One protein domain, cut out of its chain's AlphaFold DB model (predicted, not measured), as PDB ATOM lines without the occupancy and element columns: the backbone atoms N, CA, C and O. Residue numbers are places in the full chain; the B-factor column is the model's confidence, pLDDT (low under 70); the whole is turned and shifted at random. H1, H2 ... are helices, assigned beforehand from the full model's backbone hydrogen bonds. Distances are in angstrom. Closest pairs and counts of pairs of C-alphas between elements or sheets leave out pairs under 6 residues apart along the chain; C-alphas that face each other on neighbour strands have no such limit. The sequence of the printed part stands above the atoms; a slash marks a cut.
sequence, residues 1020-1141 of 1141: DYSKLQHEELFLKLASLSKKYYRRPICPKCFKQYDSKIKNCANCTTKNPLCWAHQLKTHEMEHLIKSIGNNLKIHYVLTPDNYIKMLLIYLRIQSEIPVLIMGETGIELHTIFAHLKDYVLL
ATOM      1  N   ASP A1020     302.578 201.123 156.939       87.38
ATOM      2  CA  ASP A1020     302.433 202.382 157.670       87.38
ATOM      3  C   ASP A1020     302.485 203.562 156.683       87.38
ATOM      4  O   ASP A1020     303.565 204.008 156.288       87.38
ATOM      5  N   TYR A1021     301.313 204.059 156.263       89.19
ATOM      6  CA  TYR A1021     301.207 205.129 155.263       89.19
ATOM      7  C   TYR A1021     301.967 206.397 155.659       89.19
ATOM      8  O   TYR A1021     302.448 207.097 154.776       89.19
ATOM      9  N   SER A1022     302.129 206.669 156.961       87.12
ATOM     10  CA  SER A1022     302.884 207.829 157.456       87.12
ATOM     11  C   SER A1022     304.377 207.777 157.114       87.12
ATOM     12  O   SER A1022     305.031 208.817 157.068       87.12
ATOM     13  N   LYS A1023     304.913 206.581 156.841       88.88
ATOM     14  CA  LYS A1023     306.318 206.362 156.473       88.88
ATOM     15  C   LYS A1023     306.555 206.361 154.965       88.88
ATOM     16  O   LYS A1023     307.711 206.407 154.547       88.88
ATOM     17  N   LEU A1024     305.494 206.293 154.159       89.81
ATOM     18  CA  LEU A1024     305.607 206.253 152.705       89.81
ATOM     19  C   LEU A1024     305.842 207.650 152.137       89.81
ATOM     20  O   LEU A1024     305.189 208.621 152.521       89.81
ATOM     21  N   GLN A1025     306.755 207.736 151.176       90.88
ATOM     22  CA  GLN A1025     307.012 208.967 150.438       90.88
ATOM     23  C   GLN A1025     305.937 209.213 149.371       90.88
ATOM     24  O   GLN A1025     305.195 208.311 148.971       90.88
ATOM     25  N   HIS A1026     305.877 210.450 148.873       89.88
ATOM     26  CA  HIS A1026     304.928 210.889 147.846       89.88
ATOM     27  C   HIS A1026     304.856 209.928 146.645       89.88
ATOM     28  O   HIS A1026     303.776 209.559 146.187       89.88
ATOM     29  N   GLU A1027     306.012 209.493 146.151       88.12
ATOM     30  CA  GLU A1027     306.145 208.666 144.956       88.12
ATOM     31  C   GLU A1027     305.667 207.227 145.208       88.12
ATOM     32  O   GLU A1027     305.182 206.554 144.298       88.12
ATOM     33  N   GLU A1028     305.776 206.753 146.451       89.19
ATOM     34  CA  GLU A1028     305.320 205.429 146.881       89.19
ATOM     35  C   GLU A1028     303.805 205.399 147.074       89.19
ATOM     36  O   GLU A1028     303.143 204.451 146.641       89.19
ATOM     37  N   LEU A1029     303.241 206.463 147.656       90.19
ATOM     38  CA  LEU A1029     301.794 206.648 147.732       90.19
ATOM     39  C   LEU A1029     301.187 206.770 146.327       90.19
ATOM     40  O   LEU A1029     300.173 206.133 146.033       90.19
ATOM     41  N   PHE A1030     301.835 207.525 145.433       88.94
ATOM     42  CA  PHE A1030     301.407 207.651 144.041       88.94
ATOM     43  C   PHE A1030     301.466 206.313 143.298       88.94
ATOM     44  O   PHE A1030     300.514 205.971 142.603       88.94
ATOM     45  N   LEU A1031     302.529 205.519 143.479       87.44
ATOM     46  CA  LEU A1031     302.631 204.186 142.879       87.44
ATOM     47  C   LEU A1031     301.464 203.282 143.298       87.44
ATOM     48  O   LEU A1031     300.860 202.620 142.453       87.44
ATOM     49  N   LYS A1032     301.106 203.284 144.589       88.25
ATOM     50  CA  LYS A1032     299.946 202.529 145.080       88.25
ATOM     51  C   LYS A1032     298.636 203.053 144.495       88.25
ATOM     52  O   LYS A1032     297.801 202.251 144.093       88.25
ATOM     53  N   LEU A1033     298.452 204.369 144.399       88.38
ATOM     54  CA  LEU A1033     297.248 204.959 143.806       88.38
ATOM     55  C   LEU A1033     297.125 204.634 142.306       88.38
ATOM     56  O   LEU A1033     296.047 204.284 141.836       88.38
ATOM     57  N   ALA A1034     298.234 204.682 141.566       85.38
ATOM     58  CA  ALA A1034     298.294 204.377 140.138       85.38
ATOM     59  C   ALA A1034     297.929 202.917 139.813       85.38
ATOM     60  O   ALA A1034     297.455 202.642 138.711       85.38
ATOM     61  N   SER A1035     298.084 201.992 140.770       85.81
ATOM     62  CA  SER A1035     297.663 200.589 140.612       85.81
ATOM     63  C   SER A1035     296.146 200.417 140.425       85.81
ATOM     64  O   SER A1035     295.699 199.398 139.901       85.81
ATOM     65  N   LEU A1036     295.349 201.427 140.792       86.75
ATOM     66  CA  LEU A1036     293.899 201.459 140.576       86.75
ATOM     67  C   LEU A1036     293.492 201.816 139.139       86.75
ATOM     68  O   LEU A1036     292.293 201.898 138.857       86.75
ATOM     69  N   SER A1037     294.461 202.115 138.264       82.50
ATOM     70  CA  SER A1037     294.202 202.623 136.921       82.50
ATOM     71  C   SER A1037     294.869 201.810 135.817       82.50
ATOM     72  O   SER A1037     296.095 201.755 135.684       82.50
ATOM     73  N   LYS A1038     294.051 201.320 134.880       76.00
ATOM     74  CA  LYS A1038     294.507 200.675 133.633       76.00
ATOM     75  C   LYS A1038     295.284 201.623 132.725       76.00
ATOM     76  O   LYS A1038     295.944 201.175 131.785       76.00
ATOM     77  N   LYS A1039     295.203 202.929 132.977       74.62
ATOM     78  CA  LYS A1039     295.820 203.988 132.187       74.62
ATOM     79  C   LYS A1039     297.326 203.829 132.031       74.62
ATOM     80  O   LYS A1039     297.843 203.996 130.927       74.62
ATOM     81  N   TYR A1040     298.021 203.498 133.115       75.56
ATOM     82  CA  TYR A1040     299.480 203.376 133.106       75.56
ATOM     83  C   TYR A1040     299.965 202.091 132.432       75.56
ATOM     84  O   TYR A1040     301.109 202.015 131.996       75.56
ATOM     85  N   TYR A1041     299.073 201.111 132.286       73.00
ATOM     86  CA  TYR A1041     299.395 199.777 131.789       73.00
ATOM     87  C   TYR A1041     298.861 199.497 130.375       73.00
ATOM     88  O   TYR A1041     299.267 198.519 129.752       73.00
ATOM     89  N   ARG A1042     297.958 200.328 129.833       72.44
ATOM     90  CA  ARG A1042     297.345 200.112 128.503       72.44
ATOM     91  C   ARG A1042     297.808 201.072 127.412       72.44
ATOM     92  O   ARG A1042     297.753 200.699 126.241       72.44
ATOM     93  N   ARG A1043     298.220 202.295 127.754       76.25
ATOM     94  CA  ARG A1043     298.610 203.317 126.767       76.25
ATOM     95  C   ARG A1043     300.121 203.540 126.768       76.25
ATOM     96  O   ARG A1043     300.716 203.534 127.842       76.25
ATOM     97  N   PRO A1044     300.748 203.762 125.599       79.31
ATOM     98  CA  PRO A1044     302.145 204.158 125.544       79.31
ATOM     99  C   PRO A1044     302.348 205.551 126.160       79.31
ATOM    100  O   PRO A1044     301.584 206.483 125.890       79.31
ATOM    101  N   ILE A1045     303.389 205.692 126.984       83.19
ATOM    102  CA  ILE A1045     303.689 206.909 127.756       83.19
ATOM    103  C   ILE A1045     305.052 207.450 127.343       83.19
ATOM    104  O   ILE A1045     306.012 206.697 127.195       83.19
ATOM    105  N   CYS A1046     305.176 208.765 127.167       80.75
ATOM    106  CA  CYS A1046     306.488 209.367 126.973       80.75
ATOM    107  C   CYS A1046     307.274 209.376 128.298       80.75
ATOM    108  O   CYS A1046     306.807 209.991 129.255       80.75
ATOM    109  N   PRO A1047     308.494 208.815 128.362       73.31
ATOM    110  CA  PRO A1047     309.289 208.799 129.593       73.31
ATOM    111  C   PRO A1047     309.828 210.179 130.009       73.31
ATOM    112  O   PRO A1047     310.353 210.314 131.107       73.31
ATOM    113  N   LYS A1048     309.726 211.200 129.140       76.81
ATOM    114  CA  LYS A1048     310.203 212.570 129.408       76.81
ATOM    115  C   LYS A1048     309.099 213.551 129.787       76.81
ATOM    116  O   LYS A1048     309.254 214.286 130.749       76.81
ATOM    117  N   CYS A1049     308.022 213.618 129.000       77.50
ATOM    118  CA  CYS A1049     306.921 214.558 129.251       77.50
ATOM    119  C   CYS A1049     305.686 213.897 129.863       77.50
ATOM    120  O   CYS A1049     304.675 214.569 130.043       77.50
ATOM    121  N   PHE A1050     305.736 212.583 130.101       75.62
ATOM    122  CA  PHE A1050     304.695 211.791 130.761       75.62
ATOM    123  C   PHE A1050     303.315 211.810 130.080       75.62
ATOM    124  O   PHE A1050     302.366 211.206 130.578       75.62
ATOM    125  N   LYS A1051     303.196 212.432 128.896       76.69
ATOM    126  CA  LYS A1051     301.981 212.395 128.081       76.69
ATOM    127  C   LYS A1051     301.755 211.005 127.509       76.69
ATOM    128  O   LYS A1051     302.687 210.320 127.079       76.69
ATOM    129  N   GLN A1052     300.484 210.637 127.478       75.88
ATOM    130  CA  GLN A1052     300.017 209.388 126.911       75.88
ATOM    131  C   GLN A1052     299.523 209.583 125.489       75.88
ATOM    132  O   GLN A1052     299.007 210.644 125.137       75.88
ATOM    133  N   TYR A1053     299.646 208.530 124.697       76.56
ATOM    134  CA  TYR A1053     299.272 208.543 123.293       76.56
ATOM    135  C   TYR A1053     298.415 207.328 122.948       76.56
ATOM    136  O   TYR A1053     298.364 206.350 123.696       76.56
ATOM    137  N   ASP A1054     297.728 207.390 121.809       76.50
ATOM    138  CA  ASP A1054     297.107 206.203 121.230       76.50
ATOM    139  C   ASP A1054     298.201 205.214 120.794       76.50
ATOM    140  O   ASP A1054     299.280 205.602 120.344       76.50
ATOM    141  N   SER A1055     297.884 203.930 120.889       69.62
ATOM    142  CA  SER A1055     298.690 202.781 120.476       69.62
ATOM    143  C   SER A1055     299.300 202.892 119.063       69.62
ATOM    144  O   SER A1055     300.322 202.286 118.760       69.62
ATOM    145  N   LYS A1056     298.729 203.695 118.163       75.56
ATOM    146  CA  LYS A1056     299.271 203.879 116.805       75.56
ATOM    147  C   LYS A1056     300.498 204.799 116.748       75.56
ATOM    148  O   LYS A1056     301.222 204.796 115.753       75.56
ATOM    149  N   ILE A1057     300.741 205.593 117.788       77.88
ATOM    150  CA  ILE A1057     301.823 206.578 117.832       77.88
ATOM    151  C   ILE A1057     303.067 205.911 118.425       77.88
ATOM    152  O   ILE A1057     303.016 205.349 119.511       77.88
ATOM    153  N   LYS A1058     304.200 205.967 117.714       77.00
ATOM    154  CA  LYS A1058     305.467 205.362 118.175       77.00
ATOM    155  C   LYS A1058     306.390 206.345 118.898       77.00
ATOM    156  O   LYS A1058     307.147 205.932 119.770       77.00
ATOM    157  N   ASN A1059     306.297 207.633 118.563       82.69
ATOM    158  CA  ASN A1059     307.174 208.686 119.075       82.69
ATOM    159  C   ASN A1059     306.365 209.840 119.673       82.69
ATOM    160  O   ASN A1059     305.304 210.200 119.166       82.69
ATOM    161  N   CYS A1060     306.900 210.460 120.719       81.25
ATOM    162  CA  CYS A1060     306.289 211.601 121.384       81.25
ATOM    163  C   CYS A1060     306.241 212.835 120.468       81.25
ATOM    164  O   CYS A1060     307.283 213.357 120.076       81.25
ATOM    165  N   ALA A1061     305.036 213.341 120.190       78.50
ATOM    166  CA  ALA A1061     304.827 214.571 119.415       78.50
ATOM    167  C   ALA A1061     304.990 215.861 120.244       78.50
ATOM    168  O   ALA A1061     305.061 216.946 119.684       78.50
ATOM    169  N   ASN A1062     305.031 215.752 121.577       80.50
ATOM    170  CA  ASN A1062     305.069 216.901 122.489       80.50
ATOM    171  C   ASN A1062     306.480 217.230 123.004       80.50
ATOM    172  O   ASN A1062     306.669 218.247 123.661       80.50
ATOM    173  N   CYS A1063     307.461 216.359 122.759       79.62
ATOM    174  CA  CYS A1063     308.855 216.615 123.114       79.62
ATOM    175  C   CYS A1063     309.586 217.118 121.869       79.62
ATOM    176  O   CYS A1063     309.403 216.567 120.787       79.62
ATOM    177  N   THR A1064     310.462 218.109 122.033       71.06
ATOM    178  CA  THR A1064     311.343 218.624 120.966       71.06
ATOM    179  C   THR A1064     312.217 217.530 120.347       71.06
ATOM    180  O   THR A1064     312.505 217.546 119.156       71.06
ATOM    181  N   THR A1065     312.580 216.526 121.144       67.06
ATOM    182  CA  THR A1065     313.155 215.259 120.688       67.06
ATOM    183  C   THR A1065     312.024 214.242 120.520       67.06
ATOM    184  O   THR A1065     311.304 213.973 121.483       67.06
ATOM    185  N   LYS A1066     311.840 213.678 119.314       70.88
ATOM    186  CA  LYS A1066     310.844 212.624 119.005       70.88
ATOM    187  C   LYS A1066     311.195 211.302 119.709       70.88
ATOM    188  O   LYS A1066     311.526 210.314 119.063       70.88
ATOM    189  N   ASN A1067     311.158 211.299 121.038       73.56
ATOM    190  CA  ASN A1067     311.540 210.155 121.858       73.56
ATOM    191  C   ASN A1067     310.553 208.998 121.649       73.56
ATOM    192  O   ASN A1067     309.344 209.262 121.566       73.56
ATOM    193  N   PRO A1068     311.034 207.744 121.597       77.38
ATOM    194  CA  PRO A1068     310.161 206.581 121.535       77.38
ATOM    195  C   PRO A1068     309.287 206.521 122.789       77.38
ATOM    196  O   PRO A1068     309.720 206.870 123.892       77.38
ATOM    197  N   LEU A1069     308.031 206.121 122.611       79.88
ATOM    198  CA  LEU A1069     307.111 205.940 123.727       79.88
ATOM    199  C   LEU A1069     307.364 204.604 124.429       79.88
ATOM    200  O   LEU A1069     307.632 203.591 123.783       79.88
ATOM    201  N   CYS A1070     307.239 204.602 125.753       75.75
ATOM    202  CA  CYS A1070     307.343 203.412 126.581       75.75
ATOM    203  C   CYS A1070     306.028 202.632 126.563       75.75
ATOM    204  O   CYS A1070     304.965 203.187 126.849       75.75
ATOM    205  N   TRP A1071     306.115 201.340 126.264       72.69
ATOM    206  CA  TRP A1071     304.984 200.421 126.239       72.69
ATOM    207  C   TRP A1071     304.994 199.526 127.469       72.69
ATOM    208  O   TRP A1071     305.970 198.823 127.715       72.69
ATOM    209  N   ALA A1072     303.882 199.490 128.199       66.69
ATOM    210  CA  ALA A1072     303.788 198.721 129.438       66.69
ATOM    211  C   ALA A1072     304.050 197.212 129.266       66.69
ATOM    212  O   ALA A1072     304.586 196.586 130.169       66.69
ATOM    213  N   HIS A1073     303.738 196.629 128.102       67.19
ATOM    214  CA  HIS A1073     304.007 195.211 127.815       67.19
ATOM    215  C   HIS A1073     305.475 194.911 127.459       67.19
ATOM    216  O   HIS A1073     305.853 193.746 127.388       67.19
ATOM    217  N   GLN A1074     306.291 195.938 127.186       66.38
ATOM    218  CA  GLN A1074     307.713 195.797 126.835       66.38
ATOM    219  C   GLN A1074     308.639 196.046 128.029       66.38
ATOM    220  O   GLN A1074     309.823 195.727 127.956       66.38
ATOM    221  N   LEU A1075     308.111 196.625 129.109       68.00
ATOM    222  CA  LEU A1075     308.859 196.970 130.310       68.00
ATOM    223  C   LEU A1075     308.757 195.849 131.346       68.00
ATOM    224  O   LEU A1075     307.688 195.276 131.563       68.00
ATOM    225  N   LYS A1076     309.869 195.554 132.026       71.25
ATOM    226  CA  LYS A1076     309.854 194.680 133.209       71.25
ATOM    227  C   LYS A1076     309.159 195.401 134.372       71.25
ATOM    228  O   LYS A1076     309.177 196.628 134.441       71.25
ATOM    229  N   THR A1077     308.609 194.656 135.334       69.62
ATOM    230  CA  THR A1077     307.855 195.213 136.479       69.62
ATOM    231  C   THR A1077     308.598 196.345 137.199       69.62
ATOM    232  O   THR A1077     308.037 197.414 137.407       69.62
ATOM    233  N   HIS A1078     309.893 196.166 137.479       74.50
ATOM    234  CA  HIS A1078     310.723 197.187 138.133       74.50
ATOM    235  C   HIS A1078     310.899 198.467 137.288       74.50
ATOM    236  O   HIS A1078     310.974 199.573 137.821       74.50
ATOM    237  N   GLU A1079     310.956 198.346 135.961       75.38
ATOM    238  CA  GLU A1079     311.090 199.492 135.052       75.38
ATOM    239  C   GLU A1079     309.776 200.286 134.969       75.38
ATOM    240  O   GLU A1079     309.797 201.517 134.921       75.38
ATOM    241  N   MET A1080     308.633 199.592 135.028       77.75
ATOM    242  CA  MET A1080     307.309 200.213 135.133       77.75
ATOM    243  C   MET A1080     307.131 200.978 136.445       77.75
ATOM    244  O   MET A1080     306.669 202.118 136.429       77.75
ATOM    245  N   GLU A1081     307.521 200.388 137.575       81.12
ATOM    246  CA  GLU A1081     307.469 201.073 138.869       81.12
ATOM    247  C   GLU A1081     308.341 202.330 138.872       81.12
ATOM    248  O   GLU A1081     307.900 203.384 139.330       81.12
ATOM    249  N   HIS A1082     309.550 202.256 138.308       83.38
ATOM    250  CA  HIS A1082     310.435 203.413 138.185       83.38
ATOM    251  C   HIS A1082     309.818 204.525 137.322       83.38
ATOM    252  O   HIS A1082     309.896 205.703 137.681       83.38
ATOM    253  N   LEU A1083     309.172 204.175 136.203       81.44
ATOM    254  CA  LEU A1083     308.455 205.133 135.359       81.44
ATOM    255  C   LEU A1083     307.309 205.810 136.127       81.44
ATOM    256  O   LEU A1083     307.217 207.035 136.121       81.44
ATOM    257  N   ILE A1084     306.473 205.040 136.829       82.81
ATOM    258  CA  ILE A1084     305.343 205.576 137.606       82.81
ATOM    259  C   ILE A1084     305.834 206.451 138.768       82.81
ATOM    260  O   ILE A1084     305.303 207.542 138.971       82.81
ATOM    261  N   LYS A1085     306.894 206.047 139.481       85.31
ATOM    262  CA  LYS A1085     307.529 206.877 140.521       85.31
ATOM    263  C   LYS A1085     308.109 208.172 139.948       85.31
ATOM    264  O   LYS A1085     308.016 209.215 140.586       85.31
ATOM    265  N   SER A1086     308.662 208.135 138.733       82.75
ATOM    266  CA  SER A1086     309.164 209.333 138.041       82.75
ATOM    267  C   SER A1086     308.033 210.292 137.654       82.75
ATOM    268  O   SER A1086     308.194 211.504 137.781       82.75
ATOM    269  N   ILE A1087     306.874 209.759 137.247       82.25
ATOM    270  CA  ILE A1087     305.653 210.550 137.040       82.25
ATOM    271  C   ILE A1087     305.225 211.185 138.368       82.25
ATOM    272  O   ILE A1087     305.029 212.395 138.412       82.25
ATOM    273  N   GLY A1088     305.161 210.406 139.454       83.00
ATOM    274  CA  GLY A1088     304.859 210.914 140.797       83.00
ATOM    275  C   GLY A1088     305.791 212.056 141.219       83.00
ATOM    276  O   GLY A1088     305.329 213.129 141.578       83.00
ATOM    277  N   ASN A1089     307.106 211.892 141.056       84.19
ATOM    278  CA  ASN A1089     308.090 212.950 141.326       84.19
ATOM    279  C   ASN A1089     307.807 214.255 140.568       84.19
ATOM    280  O   ASN A1089     307.968 215.339 141.123       84.19
ATOM    281  N   ASN A1090     307.392 214.168 139.302       80.31
ATOM    282  CA  ASN A1090     307.029 215.348 138.522       80.31
ATOM    283  C   ASN A1090     305.747 216.008 139.058       80.31
ATOM    284  O   ASN A1090     305.674 217.231 139.154       80.31
ATOM    285  N   LEU A1091     304.767 215.200 139.466       78.44
ATOM    286  CA  LEU A1091     303.506 215.677 140.035       78.44
ATOM    287  C   LEU A1091     303.676 216.373 141.380       78.44
ATOM    288  O   LEU A1091     302.939 217.319 141.650       78.44
ATOM    289  N   LYS A1092     304.675 215.979 142.174       82.69
ATOM    290  CA  LYS A1092     305.017 216.603 143.461       82.69
ATOM    291  C   LYS A1092     305.193 218.124 143.383       82.69
ATOM    292  O   LYS A1092     304.968 218.804 144.376       82.69
ATOM    293  N   ILE A1093     305.570 218.651 142.212       79.44
ATOM    294  CA  ILE A1093     305.718 220.093 141.947       79.44
ATOM    295  C   ILE A1093     304.364 220.817 142.009       79.44
ATOM    296  O   ILE A1093     304.295 221.973 142.415       79.44
ATOM    297  N   HIS A1094     303.290 220.143 141.597       78.12
ATOM    298  CA  HIS A1094     301.946 220.709 141.497       78.12
ATOM    299  C   HIS A1094     301.032 220.272 142.644       78.12
ATOM    300  O   HIS A1094     300.141 221.023 143.027       78.12
ATOM    301  N   TYR A1095     301.240 219.068 143.183       83.00
ATOM    302  CA  TYR A1095     300.425 218.509 144.252       83.00
ATOM    303  C   TYR A1095     301.192 217.481 145.083       83.00
ATOM    304  O   TYR A1095     301.740 216.510 144.557       83.00
ATOM    305  N   VAL A1096     301.165 217.644 146.406       85.75
ATOM    306  CA  VAL A1096     301.795 216.702 147.334       85.75
ATOM    307  C   VAL A1096     300.753 215.720 147.864       85.75
ATOM    308  O   VAL A1096     299.906 216.036 148.698       85.75
ATOM    309  N   LEU A1097     300.851 214.479 147.391       87.06
ATOM    310  CA  LEU A1097     300.108 213.350 147.939       87.06
ATOM    311  C   LEU A1097     300.588 213.042 149.368       87.06
ATOM    312  O   LEU A1097     301.678 212.508 149.560       87.06
ATOM    313  N   THR A1098     299.772 213.398 150.357       89.94
ATOM    314  CA  THR A1098     299.954 213.016 151.762       89.94
ATOM    315  C   THR A1098     299.202 211.713 152.058       89.94
ATOM    316  O   THR A1098     298.283 211.360 151.310       89.94
ATOM    317  N   PRO A1099     299.523 211.004 153.155       89.81
ATOM    318  CA  PRO A1099     298.759 209.830 153.589       89.81
ATOM    319  C   PRO A1099     297.260 210.124 153.737       89.81
ATOM    320  O   PRO A1099     296.419 209.348 153.293       89.81
ATOM    321  N   ASP A1100     296.921 211.290 154.288       88.56
ATOM    322  CA  ASP A1100     295.538 211.731 154.471       88.56
ATOM    323  C   ASP A1100     294.805 211.922 153.130       88.56
ATOM    324  O   ASP A1100     293.705 211.399 152.928       88.56
ATOM    325  N   ASN A1101     295.449 212.601 152.175       87.88
ATOM    326  CA  ASN A1101     294.917 212.799 150.825       87.88
ATOM    327  C   ASN A1101     294.761 211.469 150.074       87.88
ATOM    328  O   ASN A1101     293.745 211.250 149.415       87.88
ATOM    329  N   TYR A1102     295.730 210.562 150.217       89.62
ATOM    330  CA  TYR A1102     295.683 209.216 149.650       89.62
ATOM    331  C   TYR A1102     294.460 208.434 150.146       89.62
ATOM    332  O   TYR A1102     293.680 207.929 149.339       89.62
ATOM    333  N   ILE A1103     294.223 208.403 151.460       89.94
ATOM    334  CA  ILE A1103     293.075 207.704 152.059       89.94
ATOM    335  C   ILE A1103     291.753 208.309 151.577       89.94
ATOM    336  O   ILE A1103     290.847 207.575 151.179       89.94
ATOM    337  N   LYS A1104     291.636 209.645 151.563       88.19
ATOM    338  CA  LYS A1104     290.449 210.338 151.033       88.19
ATOM    339  C   LYS A1104     290.176 209.944 149.579       88.19
ATOM    340  O   LYS A1104     289.037 209.626 149.240       88.19
ATOM    341  N   MET A1105     291.212 209.906 148.740       89.56
ATOM    342  CA  MET A1105     291.113 209.475 147.344       89.56
ATOM    343  C   MET A1105     290.641 208.020 147.211       89.56
ATOM    344  O   MET A1105     289.765 207.753 146.388       89.56
ATOM    345  N   LEU A1106     291.138 207.097 148.044       90.38
ATOM    346  CA  LEU A1106     290.676 205.701 148.059       90.38
ATOM    347  C   LEU A1106     289.196 205.576 148.446       90.38
ATOM    348  O   LEU A1106     288.455 204.821 147.816       90.38
ATOM    349  N   LEU A1107     288.734 206.339 149.441       88.75
ATOM    350  CA  LEU A1107     287.326 206.340 149.860       88.75
ATOM    351  C   LEU A1107     286.398 206.909 148.776       88.75
ATOM    352  O   LEU A1107     285.307 206.376 148.552       88.75
ATOM    353  N   ILE A1108     286.827 207.971 148.085       88.50
ATOM    354  CA  ILE A1108     286.102 208.532 146.935       88.50
ATOM    355  C   ILE A1108     286.046 207.499 145.805       88.50
ATOM    356  O   ILE A1108     284.966 207.237 145.273       88.50
ATOM    357  N   TYR A1109     287.180 206.876 145.478       90.19
ATOM    358  CA  TYR A1109     287.262 205.838 144.453       90.19
ATOM    359  C   TYR A1109     286.326 204.663 144.757       90.19
ATOM    360  O   TYR A1109     285.573 204.252 143.878       90.19
ATOM    361  N   LEU A1110     286.287 204.176 146.003       90.25
ATOM    362  CA  LEU A1110     285.387 203.094 146.415       90.25
ATOM    363  C   LEU A1110     283.908 203.453 146.207       90.25
ATOM    364  O   LEU A1110     283.134 202.616 145.738       90.25
ATOM    365  N   ARG A1111     283.503 204.690 146.530       88.81
ATOM    366  CA  ARG A1111     282.127 205.160 146.291       88.81
ATOM    367  C   ARG A1111     281.790 205.194 144.803       88.81
ATOM    368  O   ARG A1111     280.717 204.727 144.432       88.81
ATOM    369  N   ILE A1112     282.710 205.681 143.967       89.12
ATOM    370  CA  ILE A1112     282.538 205.729 142.506       89.12
ATOM    371  C   ILE A1112     282.441 204.313 141.923       89.12
ATOM    372  O   ILE A1112     281.503 204.030 141.186       89.12
ATOM    373  N   GLN A1113     283.356 203.413 142.301       88.25
ATOM    374  CA  GLN A1113     283.344 202.001 141.885       88.25
ATOM    375  C   GLN A1113     282.060 201.275 142.289       88.25
ATOM    376  O   GLN A1113     281.625 200.350 141.613       88.25
ATOM    377  N   SER A1114     281.444 201.701 143.390       89.19
ATOM    378  CA  SER A1114     280.197 201.128 143.895       89.19
ATOM    379  C   SER A1114     278.943 201.825 143.349       89.19
ATOM    380  O   SER A1114     277.855 201.568 143.855       89.19
ATOM    381  N   GLU A1115     279.074 202.720 142.362       88.75
ATOM    382  CA  GLU A1115     277.966 203.482 141.758       88.75
ATOM    383  C   GLU A1115     277.163 204.321 142.774       88.75
ATOM    384  O   GLU A1115     275.956 204.535 142.644       88.75
ATOM    385  N   ILE A1116     277.835 204.814 143.818       87.50
ATOM    386  CA  ILE A1116     277.219 205.628 144.869       87.50
ATOM    387  C   ILE A1116     277.493 207.111 144.593       87.50
ATOM    388  O   ILE A1116     278.647 207.484 144.369       87.50
ATOM    389  N   PRO A1117     276.475 207.989 144.688       80.56
ATOM    390  CA  PRO A1117     276.682 209.429 144.604       80.56
ATOM    391  C   PRO A1117     277.722 209.929 145.615       80.56
ATOM    392  O   PRO A1117     277.674 209.601 146.807       80.56
ATOM    393  N   VAL A1118     278.655 210.757 145.141       82.88
ATOM    394  CA  VAL A1118     279.686 211.383 145.972       82.88
ATOM    395  C   VAL A1118     279.333 212.850 146.176       82.88
ATOM    396  O   VAL A1118     279.409 213.649 145.249       82.88
ATOM    397  N   LEU A1119     278.968 213.194 147.409       79.94
ATOM    398  CA  LEU A1119     278.837 214.568 147.878       79.94
ATOM    399  C   LEU A1119     279.909 214.798 148.941       79.94
ATOM    400  O   LEU A1119     279.979 214.037 149.907       79.94
ATOM    401  N   ILE A1120     280.731 215.832 148.765       77.88
ATOM    402  CA  ILE A1120     281.743 216.220 149.748       77.88
ATOM    403  C   ILE A1120     281.490 217.662 150.164       77.88
ATOM    404  O   ILE A1120     281.329 218.535 149.317       77.88
ATOM    405  N   MET A1121     281.446 217.889 151.473       72.19
ATOM    406  CA  MET A1121     281.305 219.210 152.076       72.19
ATOM    407  C   MET A1121     282.644 219.601 152.699       72.19
ATOM    408  O   MET A1121     283.241 218.798 153.417       72.19
ATOM    409  N   GLY A1122     283.113 220.815 152.432       68.69
ATOM    410  CA  GLY A1122     284.313 221.373 153.044       68.69
ATOM    411  C   GLY A1122     284.293 222.894 153.014       68.69
ATOM    412  O   GLY A1122     283.537 223.493 152.251       68.69
ATOM    413  N   GLU A1123     285.103 223.498 153.874       72.75
ATOM    414  CA  GLU A1123     285.255 224.948 153.969       72.75
ATOM    415  C   GLU A1123     286.041 225.507 152.774       72.75
ATOM    416  O   GLU A1123     286.871 224.823 152.161       72.75
ATOM    417  N   THR A1124     285.781 226.772 152.445       62.75
ATOM    418  CA  THR A1124     286.515 227.528 151.429       62.75
ATOM    419  C   THR A1124     288.000 227.572 151.804       62.75
ATOM    420  O   THR A1124     288.357 228.115 152.843       62.75
ATOM    421  N   GLY A1125     288.866 226.978 150.976       57.12
ATOM    422  CA  GLY A1125     290.310 226.850 151.239       57.12
ATOM    423  C   GLY A1125     290.803 225.408 151.401       57.12
ATOM    424  O   GLY A1125     292.001 225.162 151.297       57.12
ATOM    425  N   ILE A1126     289.903 224.431 151.572       61.25
ATOM    426  CA  ILE A1126     290.265 223.011 151.482       61.25
ATOM    427  C   ILE A1126     290.436 222.637 149.999       61.25
ATOM    428  O   ILE A1126     289.544 222.881 149.187       61.25
ATOM    429  N   GLU A1127     291.556 221.997 149.644       64.62
ATOM    430  CA  GLU A1127     291.953 221.598 148.276       64.62
ATOM    431  C   GLU A1127     291.085 220.479 147.639       64.62
ATOM    432  O   GLU A1127     291.566 219.610 146.911       64.62
ATOM    433  N   LEU A1128     289.775 220.467 147.892       66.31
ATOM    434  CA  LEU A1128     288.816 219.483 147.375       66.31
ATOM    435  C   LEU A1128     288.789 219.433 145.846       66.31
ATOM    436  O   LEU A1128     288.803 218.350 145.260       66.31
ATOM    437  N   HIS A1129     288.790 220.602 145.201       67.38
ATOM    438  CA  HIS A1129     288.849 220.701 143.743       67.38
ATOM    439  C   HIS A1129     290.126 220.064 143.182       67.38
ATOM    440  O   HIS A1129     290.063 219.346 142.183       67.38
ATOM    441  N   THR A1130     291.257 220.269 143.855       71.50
ATOM    442  CA  THR A1130     292.568 219.719 143.494       71.50
ATOM    443  C   THR A1130     292.586 218.196 143.650       71.50
ATOM    444  O   THR A1130     292.987 217.487 142.729       71.50
ATOM    445  N   ILE A1131     292.043 217.667 144.756       71.06
ATOM    446  CA  ILE A1131     291.897 216.217 144.984       71.06
ATOM    447  C   ILE A1131     291.081 215.564 143.859       71.06
ATOM    448  O   ILE A1131     291.501 214.547 143.305       71.06
ATOM    449  N   PHE A1132     289.934 216.142 143.485       73.31
ATOM    450  CA  PHE A1132     289.098 215.595 142.410       73.31
ATOM    451  C   PHE A1132     289.747 215.697 141.031       73.31
ATOM    452  O   PHE A1132     289.668 214.739 140.260       73.31
ATOM    453  N   ALA A1133     290.381 216.830 140.713       73.06
ATOM    454  CA  ALA A1133     291.079 217.016 139.445       73.06
ATOM    455  C   ALA A1133     292.171 215.952 139.265       73.06
ATOM    456  O   ALA A1133     292.212 215.272 138.242       73.06
ATOM    457  N   HIS A1134     292.976 215.714 140.300       71.44
ATOM    458  CA  HIS A1134     294.034 214.710 140.252       71.44
ATOM    459  C   HIS A1134     293.511 213.271 140.283       71.44
ATOM    460  O   HIS A1134     294.027 212.426 139.552       71.44
ATOM    461  N   LEU A1135     292.455 212.965 141.046       67.75
ATOM    462  CA  LEU A1135     291.824 211.639 140.994       67.75
ATOM    463  C   LEU A1135     291.283 211.341 139.586       67.75
ATOM    464  O   LEU A1135     291.453 210.238 139.065       67.75
ATOM    465  N   LYS A1136     290.661 212.334 138.946       74.00
ATOM    466  CA  LYS A1136     290.185 212.228 137.567       74.00
ATOM    467  C   LYS A1136     291.344 211.998 136.597       74.00
ATOM    468  O   LYS A1136     291.292 211.047 135.826       74.00
ATOM    469  N   ASP A1137     292.375 212.835 136.656       68.56
ATOM    470  CA  ASP A1137     293.468 212.831 135.683       68.56
ATOM    471  C   ASP A1137     294.442 211.663 135.847       68.56
ATOM    472  O   ASP A1137     295.127 211.313 134.884       68.56
ATOM    473  N   TYR A1138     294.530 211.048 137.027       68.75
ATOM    474  CA  TYR A1138     295.492 209.972 137.287       68.75
ATOM    475  C   TYR A1138     294.852 208.611 137.519       68.75
ATOM    476  O   TYR A1138     295.495 207.601 137.260       68.75
ATOM    477  N   VAL A1139     293.599 208.554 137.976       66.31
ATOM    478  CA  VAL A1139     292.965 207.281 138.340       66.31
ATOM    479  C   VAL A1139     291.803 206.928 137.415       66.31
ATOM    480  O   VAL A1139     291.781 205.820 136.880       66.31
ATOM    481  N   LEU A1140     290.854 207.848 137.205       60.75
ATOM    482  CA  LEU A1140     289.558 207.540 136.575       60.75
ATOM    483  C   LEU A1140     289.527 207.667 135.037       60.75
ATOM    484  O   LEU A1140     288.740 206.962 134.402       60.75
ATOM    485  N   LEU A1141     290.341 208.550 134.441       50.72
ATOM    486  CA  LEU A1141     290.501 208.750 132.986       50.72
ATOM    487  C   LEU A1141     291.887 208.332 132.521       50.72
ATOM    488  O   LEU A1141     292.007 207.780 131.401       50.72
TER     489      LEU A1141
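What this domain is: This is residues 1020 to 1141 of the 1141 residues of the protein "Hypothetical protein" of Rotaria sp. Silwood2 (UniProt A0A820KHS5). H1 sits between H3, which crosses it, and H4, beside it; H5 lies across H4, and residues 1121 to 1126 stick out. The printed part has 122 residues, under half in its five named helices, H1 to H5, and no named strand: all helix. It is compact, radius of gyration of the C-alphas 15.6 A, spanning 45 by 32 by 26 A.

How they stand to each other: H1, residues 1026 to 1034, touches H3, residues 1077 to 1091, at a steep tilt of 64 degrees, closest C-alphas 1027 and 1088, 4.9 A. H4, residues 1099 to 1113, touches H1 at a shallow tilt of 8 degrees, closest C-alphas 1029 and 1102, 6.9 A. H2, residues 1039 to 1042, touches no helix. Every O i to N i+4 pair in H1, H3 and H4 is within hydrogen-bond range.

Where its parts are: Find H1 beginning at (304.928, 210.889, 147.846), and H5, residues 1128 to 1140, ending at (289.558, 207.540, 136.575).

The domain as a whole: Links H2 to H3 and H4 to H5 are long; confidence is low at, for instance, residues 1124 to 1129.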